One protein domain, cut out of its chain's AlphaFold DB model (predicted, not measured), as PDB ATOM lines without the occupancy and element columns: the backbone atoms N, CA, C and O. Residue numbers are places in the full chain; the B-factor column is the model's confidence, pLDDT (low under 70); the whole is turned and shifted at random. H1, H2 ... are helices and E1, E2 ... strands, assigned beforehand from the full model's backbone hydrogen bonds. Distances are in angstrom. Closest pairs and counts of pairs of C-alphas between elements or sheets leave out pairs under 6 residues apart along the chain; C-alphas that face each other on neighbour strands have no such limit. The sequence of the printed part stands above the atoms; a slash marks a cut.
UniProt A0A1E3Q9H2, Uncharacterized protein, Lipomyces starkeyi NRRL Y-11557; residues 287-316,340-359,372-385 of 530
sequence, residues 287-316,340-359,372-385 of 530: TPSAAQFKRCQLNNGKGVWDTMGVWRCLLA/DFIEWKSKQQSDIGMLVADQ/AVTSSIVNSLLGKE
ATOM      1  N   THR A 287     135.834 201.717 106.595       74.88
ATOM      2  CA  THR A 287     135.221 202.950 106.106       74.88
ATOM      3  C   THR A 287     135.505 203.076 104.621       74.88
ATOM      4  O   THR A 287     136.650 202.858 104.217       74.88
ATOM      5  N   PRO A 288     134.499 203.388 103.782       82.50
ATOM      6  CA  PRO A 288     134.747 203.605 102.368       82.50
ATOM      7  C   PRO A 288     135.798 204.690 102.187       82.50
ATOM      8  O   PRO A 288     135.802 205.706 102.882       82.50
ATOM      9  N   SER A 289     136.659 204.502 101.194       80.00
ATOM     10  CA  SER A 289     137.495 205.601 100.720       80.00
ATOM     11  C   SER A 289     136.614 206.751 100.218       80.00
ATOM     12  O   SER A 289     135.533 206.527  99.661       80.00
ATOM     13  N   ALA A 290     137.103 207.989 100.322       77.94
ATOM     14  CA  ALA A 290     136.419 209.159  99.764       77.94
ATOM     15  C   ALA A 290     136.055 209.001  98.278       77.94
ATOM     16  O   ALA A 290     134.988 209.437  97.851       77.94
ATOM     17  N   ALA A 291     136.889 208.301  97.502       77.56
ATOM     18  CA  ALA A 291     136.601 207.990  96.106       77.56
ATOM     19  C   ALA A 291     135.391 207.053  95.943       77.56
ATOM     20  O   ALA A 291     134.567 207.284  95.063       77.56
ATOM     21  N   GLN A 292     135.260 206.019  96.783       81.62
ATOM     22  CA  GLN A 292     134.114 205.100  96.758       81.62
ATOM     23  C   GLN A 292     132.822 205.800  97.181       81.62
ATOM     24  O   GLN A 292     131.799 205.638  96.518       81.62
ATOM     25  N   PHE A 293     132.876 206.604  98.245       84.50
ATOM     26  CA  PHE A 293     131.718 207.351  98.725       84.50
ATOM     27  C   PHE A 293     131.227 208.365  97.682       84.50
ATOM     28  O   PHE A 293     130.051 208.352  97.320       84.50
ATOM     29  N   LYS A 294     132.139 209.168  97.118       83.75
ATOM     30  CA  LYS A 294     131.806 210.145  96.074       83.75
ATOM     31  C   LYS A 294     131.203 209.472  94.844       83.75
ATOM     32  O   LYS A 294     130.177 209.909  94.341       83.75
ATOM     33  N   ARG A 295     131.814 208.379  94.383       82.00
ATOM     34  CA  ARG A 295     131.289 207.574  93.273       82.00
ATOM     35  C   ARG A 295     129.867 207.101  93.539       82.00
ATOM     36  O   ARG A 295     129.016 207.217  92.665       82.00
ATOM     37  N   CYS A 296     129.602 206.608  94.746       87.81
ATOM     38  CA  CYS A 296     128.265 206.173  95.118       87.81
ATOM     39  C   CYS A 296     127.233 207.284  94.932       87.81
ATOM     40  O   CYS A 296     126.218 207.064  94.282       87.81
ATOM     41  N   GLN A 297     127.535 208.490  95.411       86.38
ATOM     42  CA  GLN A 297     126.644 209.636  95.258       86.38
ATOM     43  C   GLN A 297     126.483 210.095  93.808       86.38
ATOM     44  O   GLN A 297     125.373 210.426  93.409       86.38
ATOM     45  N   LEU A 298     127.556 210.080  93.010       83.62
ATOM     46  CA  LEU A 298     127.503 210.454  91.589       83.62
ATOM     47  C   LEU A 298     126.562 209.546  90.789       83.62
ATOM     48  O   LEU A 298     125.876 210.011  89.885       83.62
ATOM     49  N   ASN A 299     126.453 208.279  91.188       80.31
ATOM     50  CA  ASN A 299     125.510 207.330  90.603       80.31
ATOM     51  C   ASN A 299     124.126 207.334  91.280       80.31
ATOM     52  O   ASN A 299     123.368 206.380  91.116       80.31
ATOM     53  N   ASN A 300     123.782 208.377  92.046       85.88
ATOM     54  CA  ASN A 300     122.551 208.455  92.845       85.88
ATOM     55  C   ASN A 300     122.359 207.245  93.781       85.88
ATOM     56  O   ASN A 300     121.239 206.832  94.081       85.88
ATOM     57  N   GLY A 301     123.467 206.653  94.225       88.31
ATOM     58  CA  GLY A 301     123.493 205.543  95.158       88.31
ATOM     59  C   GLY A 301     123.474 206.007  96.608       88.31
ATOM     60  O   GLY A 301     124.001 207.061  96.966       88.31
ATOM     61  N   LYS A 302     122.893 205.177  97.471       88.44
ATOM     62  CA  LYS A 302     122.874 205.367  98.917       88.44
ATOM     63  C   LYS A 302     123.944 204.492  99.562       88.44
ATOM     64  O   LYS A 302     123.926 203.269  99.431       88.44
ATOM     65  N   GLY A 303     124.877 205.119 100.274       89.06
ATOM     66  CA  GLY A 303     125.845 204.408 101.106       89.06
ATOM     67  C   GLY A 303     125.175 203.883 102.376       89.06
ATOM     68  O   GLY A 303     124.588 204.664 103.124       89.06
ATOM     69  N   VAL A 304     125.271 202.584 102.632       88.62
ATOM     70  CA  VAL A 304     124.756 201.938 103.848       88.62
ATOM     71  C   VAL A 304     125.795 200.996 104.432       88.62
ATOM     72  O   VAL A 304     126.575 200.380 103.713       88.62
ATOM     73  N   TRP A 305     125.794 200.895 105.754       83.94
ATOM     74  CA  TRP A 305     126.591 199.926 106.492       83.94
ATOM     75  C   TRP A 305     125.743 198.687 106.751       83.94
ATOM     76  O   TRP A 305     124.636 198.811 107.282       83.94
ATOM     77  N   ASP A 306     126.231 197.511 106.362       79.44
ATOM     78  CA  ASP A 306     125.563 196.259 106.708       79.44
ATOM     79  C   ASP A 306     125.818 195.866 108.176       79.44
ATOM     80  O   ASP A 306     126.606 196.486 108.893       79.44
ATOM     81  N   THR A 307     125.131 194.828 108.658       76.31
ATOM     82  CA  THR A 307     125.280 194.327 110.036       76.31
ATOM     83  C   THR A 307     126.637 193.687 110.298       76.31
ATOM     84  O   THR A 307     127.008 193.502 111.453       76.31
ATOM     85  N   MET A 308     127.375 193.341 109.240       74.81
ATOM     86  CA  MET A 308     128.761 192.891 109.337       74.81
ATOM     87  C   MET A 308     129.731 194.077 109.396       74.81
ATOM     88  O   MET A 308     130.933 193.877 109.564       74.81
ATOM     89  N   GLY A 309     129.217 195.307 109.294       77.81
ATOM     90  CA  GLY A 309     130.008 196.520 109.322       77.81
ATOM     91  C   GLY A 309     130.759 196.791 108.025       77.81
ATOM     92  O   GLY A 309     131.753 197.509 108.029       77.81
ATOM     93  N   VAL A 310     130.313 196.211 106.915       81.62
ATOM     94  CA  VAL A 310     130.847 196.484 105.586       81.62
ATOM     95  C   VAL A 310     130.004 197.580 104.950       81.62
ATOM     96  O   VAL A 310     128.776 197.493 104.872       81.62
ATOM     97  N   TRP A 311     130.663 198.637 104.489       88.50
ATOM     98  CA  TRP A 311     129.992 199.680 103.727       88.50
ATOM     99  C   TRP A 311     129.687 199.204 102.304       88.50
ATOM    100  O   TRP A 311     130.559 198.678 101.608       88.50
ATOM    101  N   ARG A 312     128.454 199.433 101.851       87.88
ATOM    102  CA  ARG A 312     127.966 199.099 100.511       87.88
ATOM    103  C   ARG A 312     127.317 200.317  99.868       87.88
ATOM    104  O   ARG A 312     126.629 201.093 100.529       87.88
ATOM    105  N   CYS A 313     127.517 200.458  98.561       90.00
ATOM    106  CA  CYS A 313     126.789 201.426  97.752       90.00
ATOM    107  C   CYS A 313     125.596 200.746  97.081       90.00
ATOM    108  O   CYS A 313     125.783 199.850  96.251       90.00
ATOM    109  N   LEU A 314     124.395 201.189  97.435       88.25
ATOM    110  CA  LEU A 314     123.137 200.682  96.909       88.25
ATOM    111  C   LEU A 314     122.576 201.641  95.862       88.25
ATOM    112  O   LEU A 314     122.304 202.798  96.169       88.25
ATOM    113  N   LEU A 315     122.395 201.167  94.634       85.19
ATOM    114  CA  LEU A 315     121.804 201.936  93.541       85.19
ATOM    115  C   LEU A 315     120.325 201.581  93.437       85.19
ATOM    116  O   LEU A 315     119.998 200.397  93.467       85.19
ATOM    117  N   ALA A 316     119.441 202.573  93.311       76.19
ATOM    118  CA  ALA A 316     118.023 202.302  93.097       76.19
ATOM    119  C   ALA A 316     117.848 201.468  91.818       76.19
ATOM    120  O   ALA A 316     118.333 201.844  90.747       76.19
ATOM    121  N   ASP A 340     114.944 196.298  96.180       50.47
ATOM    122  CA  ASP A 340     114.874 197.360  95.174       50.47
ATOM    123  C   ASP A 340     116.225 198.037  94.902       50.47
ATOM    124  O   ASP A 340     116.272 199.065  94.227       50.47
ATOM    125  N   PHE A 341     117.337 197.515  95.428       54.50
ATOM    126  CA  PHE A 341     118.652 198.113  95.254       54.50
ATOM    127  C   PHE A 341     119.667 197.115  94.707       54.50
ATOM    128  O   PHE A 341     119.891 196.039  95.253       54.50
ATOM    129  N   ILE A 342     120.346 197.511  93.633       61.16
ATOM    130  CA  ILE A 342     121.422 196.724  93.036       61.16
ATOM    131  C   ILE A 342     122.744 197.229  93.615       61.16
ATOM    132  O   ILE A 342     123.024 198.433  93.625       61.16
ATOM    133  N   GLU A 343     123.579 196.312  94.105       65.38
ATOM    134  CA  GLU A 343     124.933 196.659  94.530       65.38
ATOM    135  C   GLU A 343     125.704 197.259  93.344       65.38
ATOM    136  O   GLU A 343     125.708 196.690  92.252       65.38
ATOM    137  N   TRP A 344     126.410 198.376  93.567       65.50
ATOM    138  CA  TRP A 344     127.242 199.057  92.560       65.50
ATOM    139  C   TRP A 344     127.992 198.100  91.627       65.50
ATOM    140  O   TRP A 344     128.011 198.292  90.413       65.50
ATOM    141  N   LYS A 345     128.642 197.075  92.196       65.19
ATOM    142  CA  LYS A 345     129.492 196.154  91.430       65.19
ATOM    143  C   LYS A 345     128.662 195.317  90.466       65.19
ATOM    144  O   LYS A 345     129.063 195.137  89.322       65.19
ATOM    145  N   SER A 346     127.498 194.867  90.922       63.78
ATOM    146  CA  SER A 346     126.545 194.122  90.106       63.78
ATOM    147  C   SER A 346     125.974 195.003  88.992       63.78
ATOM    148  O   SER A 346     125.937 194.575  87.841       63.78
ATOM    149  N   LYS A 347     125.649 196.272  89.286       67.12
ATOM    150  CA  LYS A 347     125.190 197.226  88.267       67.12
ATOM    151  C   LYS A 347     126.262 197.517  87.216       67.12
ATOM    152  O   LYS A 347     125.962 197.430  86.033       67.12
ATOM    153  N   GLN A 348     127.512 197.769  87.615       66.62
ATOM    154  CA  GLN A 348     128.608 197.958  86.656       66.62
ATOM    155  C   GLN A 348     128.809 196.734  85.765       66.62
ATOM    156  O   GLN A 348     129.012 196.878  84.564       66.62
ATOM    157  N   GLN A 349     128.734 195.533  86.334       69.00
ATOM    158  CA  GLN A 349     128.865 194.303  85.563       69.00
ATOM    159  C   GLN A 349     127.698 194.117  84.582       69.00
ATOM    160  O   GLN A 349     127.924 193.716  83.442       69.00
ATOM    161  N   SER A 350     126.476 194.475  84.989       67.81
ATOM    162  CA  SER A 350     125.299 194.489  84.115       67.81
ATOM    163  C   SER A 350     125.423 195.520  82.993       67.81
ATOM    164  O   SER A 350     125.131 195.197  81.847       67.81
ATOM    165  N   ASP A 351     125.862 196.742  83.294       67.94
ATOM    166  CA  ASP A 351     125.992 197.812  82.301       67.94
ATOM    167  C   ASP A 351     127.094 197.488  81.286       67.94
ATOM    168  O   ASP A 351     126.894 197.678  80.090       67.94
ATOM    169  N   ILE A 352     128.220 196.917  81.735       71.12
ATOM    170  CA  ILE A 352     129.262 196.383  80.844       71.12
ATOM    171  C   ILE A 352     128.690 195.257  79.976       71.12
ATOM    172  O   ILE A 352     128.929 195.245  78.773       71.12
ATOM    173  N   GLY A 353     127.911 194.338  80.555       65.44
ATOM    174  CA  GLY A 353     127.264 193.255  79.814       65.44
ATOM    175  C   GLY A 353     126.317 193.754  78.719       65.44
ATOM    176  O   GLY A 353     126.369 193.248  77.604       65.44
ATOM    177  N   MET A 354     125.502 194.777  79.001       69.56
ATOM    178  CA  MET A 354     124.616 195.384  77.998       69.56
ATOM    179  C   MET A 354     125.392 196.158  76.928       69.56
ATOM    180  O   MET A 354     125.097 196.012  75.751       69.56
ATOM    181  N   LEU A 355     126.421 196.922  77.309       66.06
ATOM    182  CA  LEU A 355     127.280 197.642  76.358       66.06
ATOM    183  C   LEU A 355     128.010 196.695  75.396       66.06
ATOM    184  O   LEU A 355     128.195 197.031  74.230       66.06
ATOM    185  N   VAL A 356     128.430 195.525  75.882       67.56
ATOM    186  CA  VAL A 356     129.048 194.479  75.053       67.56
ATOM    187  C   VAL A 356     128.013 193.793  74.159       67.56
ATOM    188  O   VAL A 356     128.348 193.429  73.039       67.56
ATOM    189  N   ALA A 357     126.771 193.634  74.622       66.50
ATOM    190  CA  ALA A 357     125.691 193.031  73.838       66.50
ATOM    191  C   ALA A 357     125.127 193.960  72.744       66.50
ATOM    192  O   ALA A 357     124.678 193.462  71.715       66.50
ATOM    193  N   ASP A 358     125.162 195.280  72.953       63.88
ATOM    194  CA  ASP A 358     124.709 196.291  71.983       63.88
ATOM    195  C   ASP A 358     125.751 196.597  70.890       63.88
ATOM    196  O   ASP A 358     125.407 197.168  69.854       63.88
ATOM    197  N   GLN A 359     127.024 196.239  71.092       58.97
ATOM    198  CA  GLN A 359     128.025 196.295  70.025       58.97
ATOM    199  C   GLN A 359     127.942 195.023  69.175       58.97
ATOM    200  O   GLN A 359     127.925 193.916  69.705       58.97
ATOM    201  N   ALA A 372     141.052 195.774  75.020       59.12
ATOM    202  CA  ALA A 372     141.191 197.200  74.731       59.12
ATOM    203  C   ALA A 372     139.857 197.957  74.844       59.12
ATOM    204  O   ALA A 372     139.814 199.022  75.459       59.12
ATOM    205  N   VAL A 373     138.761 197.395  74.325       63.97
ATOM    206  CA  VAL A 373     137.413 197.982  74.408       63.97
ATOM    207  C   VAL A 373     136.915 197.991  75.850       63.97
ATOM    208  O   VAL A 373     136.496 199.038  76.338       63.97
ATOM    209  N   THR A 374     137.065 196.882  76.583       57.28
ATOM    210  CA  THR A 374     136.689 196.821  78.006       57.28
ATOM    211  C   THR A 374     137.486 197.837  78.822       57.28
ATOM    212  O   THR A 374     136.912 198.580  79.612       57.28
ATOM    213  N   SER A 375     138.796 197.950  78.585       57.72
ATOM    214  CA  SER A 375     139.646 198.934  79.268       57.72
ATOM    215  C   SER A 375     139.287 200.374  78.892       57.72
ATOM    216  O   SER A 375     139.296 201.245  79.754       57.72
ATOM    217  N   SER A 376     138.936 200.637  77.633       52.97
ATOM    218  CA  SER A 376     138.506 201.957  77.155       52.97
ATOM    219  C   SER A 376     137.158 202.375  77.751       52.97
ATOM    220  O   SER A 376     137.026 203.496  78.234       52.97
ATOM    221  N   ILE A 377     136.181 201.464  77.816       56.59
ATOM    222  CA  ILE A 377     134.867 201.701  78.435       56.59
ATOM    223  C   ILE A 377     135.022 201.922  79.942       56.59
ATOM    224  O   ILE A 377     134.495 202.891  80.486       56.59
ATOM    225  N   VAL A 378     135.812 201.077  80.608       57.03
ATOM    226  CA  VAL A 378     136.134 201.206  82.033       57.03
ATOM    227  C   VAL A 378     136.848 202.535  82.303       57.03
ATOM    228  O   VAL A 378     136.454 203.256  83.212       57.03
ATOM    229  N   ASN A 379     137.813 202.938  81.474       48.50
ATOM    230  CA  ASN A 379     138.499 204.228  81.601       48.50
ATOM    231  C   ASN A 379     137.611 205.432  81.242       48.50
ATOM    232  O   ASN A 379     137.761 206.485  81.849       48.50
ATOM    233  N   SER A 380     136.668 205.297  80.311       49.16
ATOM    234  CA  SER A 380     135.693 206.341  79.961       49.16
ATOM    235  C   SER A 380     134.688 206.572  81.096       49.16
ATOM    236  O   SER A 380     134.396 207.718  81.444       49.16
ATOM    237  N   LEU A 381     134.244 205.493  81.753       49.91
ATOM    238  CA  LEU A 381     133.416 205.534  82.962       49.91
ATOM    239  C   LEU A 381     134.195 206.026  84.197       49.91
ATOM    240  O   LEU A 381     133.623 206.679  85.062       49.91
ATOM    241  N   LEU A 382     135.499 205.739  84.299       47.22
ATOM    242  CA  LEU A 382     136.337 206.103  85.455       47.22
ATOM    243  C   LEU A 382     137.049 207.463  85.327       47.22
ATOM    244  O   LEU A 382     137.471 208.024  86.342       47.22
ATOM    245  N   GLY A 383     137.239 207.966  84.106       32.12
ATOM    246  CA  GLY A 383     138.165 209.057  83.786       32.12
ATOM    247  C   GLY A 383     137.570 210.464  83.839       32.12
ATOM    248  O   GLY A 383     138.316 211.425  84.011       32.12
ATOM    249  N   LYS A 384     136.243 210.620  83.754       40.94
ATOM    250  CA  LYS A 384     135.606 211.952  83.755       40.94
ATOM    251  C   LYS A 384     135.503 212.623  85.135       40.94
ATOM    252  O   LYS A 384     135.195 213.807  85.193       40.94
ATOM    253  N   GLU A 385     135.795 211.932  86.242       48.28
ATOM    254  CA  GLU A 385     135.361 212.398  87.578       48.28
ATOM    255  C   GLU A 385     136.471 212.636  88.619       48.28
ATOM    256  O   GLU A 385     136.196 213.175  89.700       48.28
TER     257      GLU A 385
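Overview. This is residues 287 to 316, 340 to 359 and 372 to 385 of the 530 residues of an uncharacterized protein of Lipomyces starkeyi NRRL Y-11557 (UniProt A0A1E3Q9H2). A small, three-stranded antiparallel sheet with the short helix H1 over one face makes a head at one end, and the long helix H2 leads straight out of the strand E3 and away from the sheet as an arm. The helix H3 lies near H2, away from the sheet and from H1, with few contacts to the rest. The printed part has 64 residues, with three named helices and three named strands in the order H1, E1, E2, E3, H2, H3; the sheet's order is E1, E2, E3, and the class is mixed, helices and strands. The whole is only just loose, close to compact, with a radius of gyration of the C-alphas of 13.1 A, and it is elongated, spanning 40 by 25 by 19 A.

Along the chain. H1, residues 290 to 298, begins with C-alpha 290 at (136.419, 209.159, 99.764) and is 12.2 A long. E1, residues 301 to 305, is 13.0 A long, and E2, residues 311 to 316, is 16.2 A long. E3 is residues 341 to 343. H2, residues 344 to 358, is 20.9 A long, from C-alpha 344 at (127.242, 199.057, 92.560). H3, residues 372 to 383, is 15.2 A long and ends with C-alpha 383 at (138.165, 209.057, 83.786).

Arrangement. E1 and E2 form a hairpin, antiparallel at 146 degrees, with N 302 and O 314 within hydrogen-bond range at 2.8 A. E2 and E3 are antiparallel at 132 degrees, with N 342 and O 315 within hydrogen-bond range at 2.9 A. H1 and H2 are on the same face of the sheet, in two layers, helices on one face of a sheet. H1 is over E1, at a height over the sheet of 8.3 A, and runs along the strands, at 4 degrees to E1 on the local plane; its closest C-alphas to E2 are those of Cys 296 and Cys 313, 5.6 A apart. H2 is over E3 and stands up from the sheet, its line rising 47 degrees. H2 and H3 are close but not clearly touching, at a steep tilt of 47 degrees, opposite ways; their closest C-alphas, those of Ile 352 and Thr 374, are 8.0 A apart. H3 is not on the sheet and is apart from H1. In H1, H2 and H3 every O i to N i+4 pair is within hydrogen-bond range.

Size, cuts and confidence. The C-alphas farthest apart, those of Thr 307 and Gln 359, are 40.2 A apart. Residues 317 to 339 and 360 to 371 are not printed; C-alphas 316 and 340 are 6.2 A apart across the first cut, and C-alphas 359 and 372 are 14.0 A apart across the second. The links printed whole, H1 to E1, E1 to E2 and E3 to H2, are tight. The mean pLDDT of the printed part is 70.4, and it is under 70 in residues 340 to 351, 353 to 359 and 372 to 385.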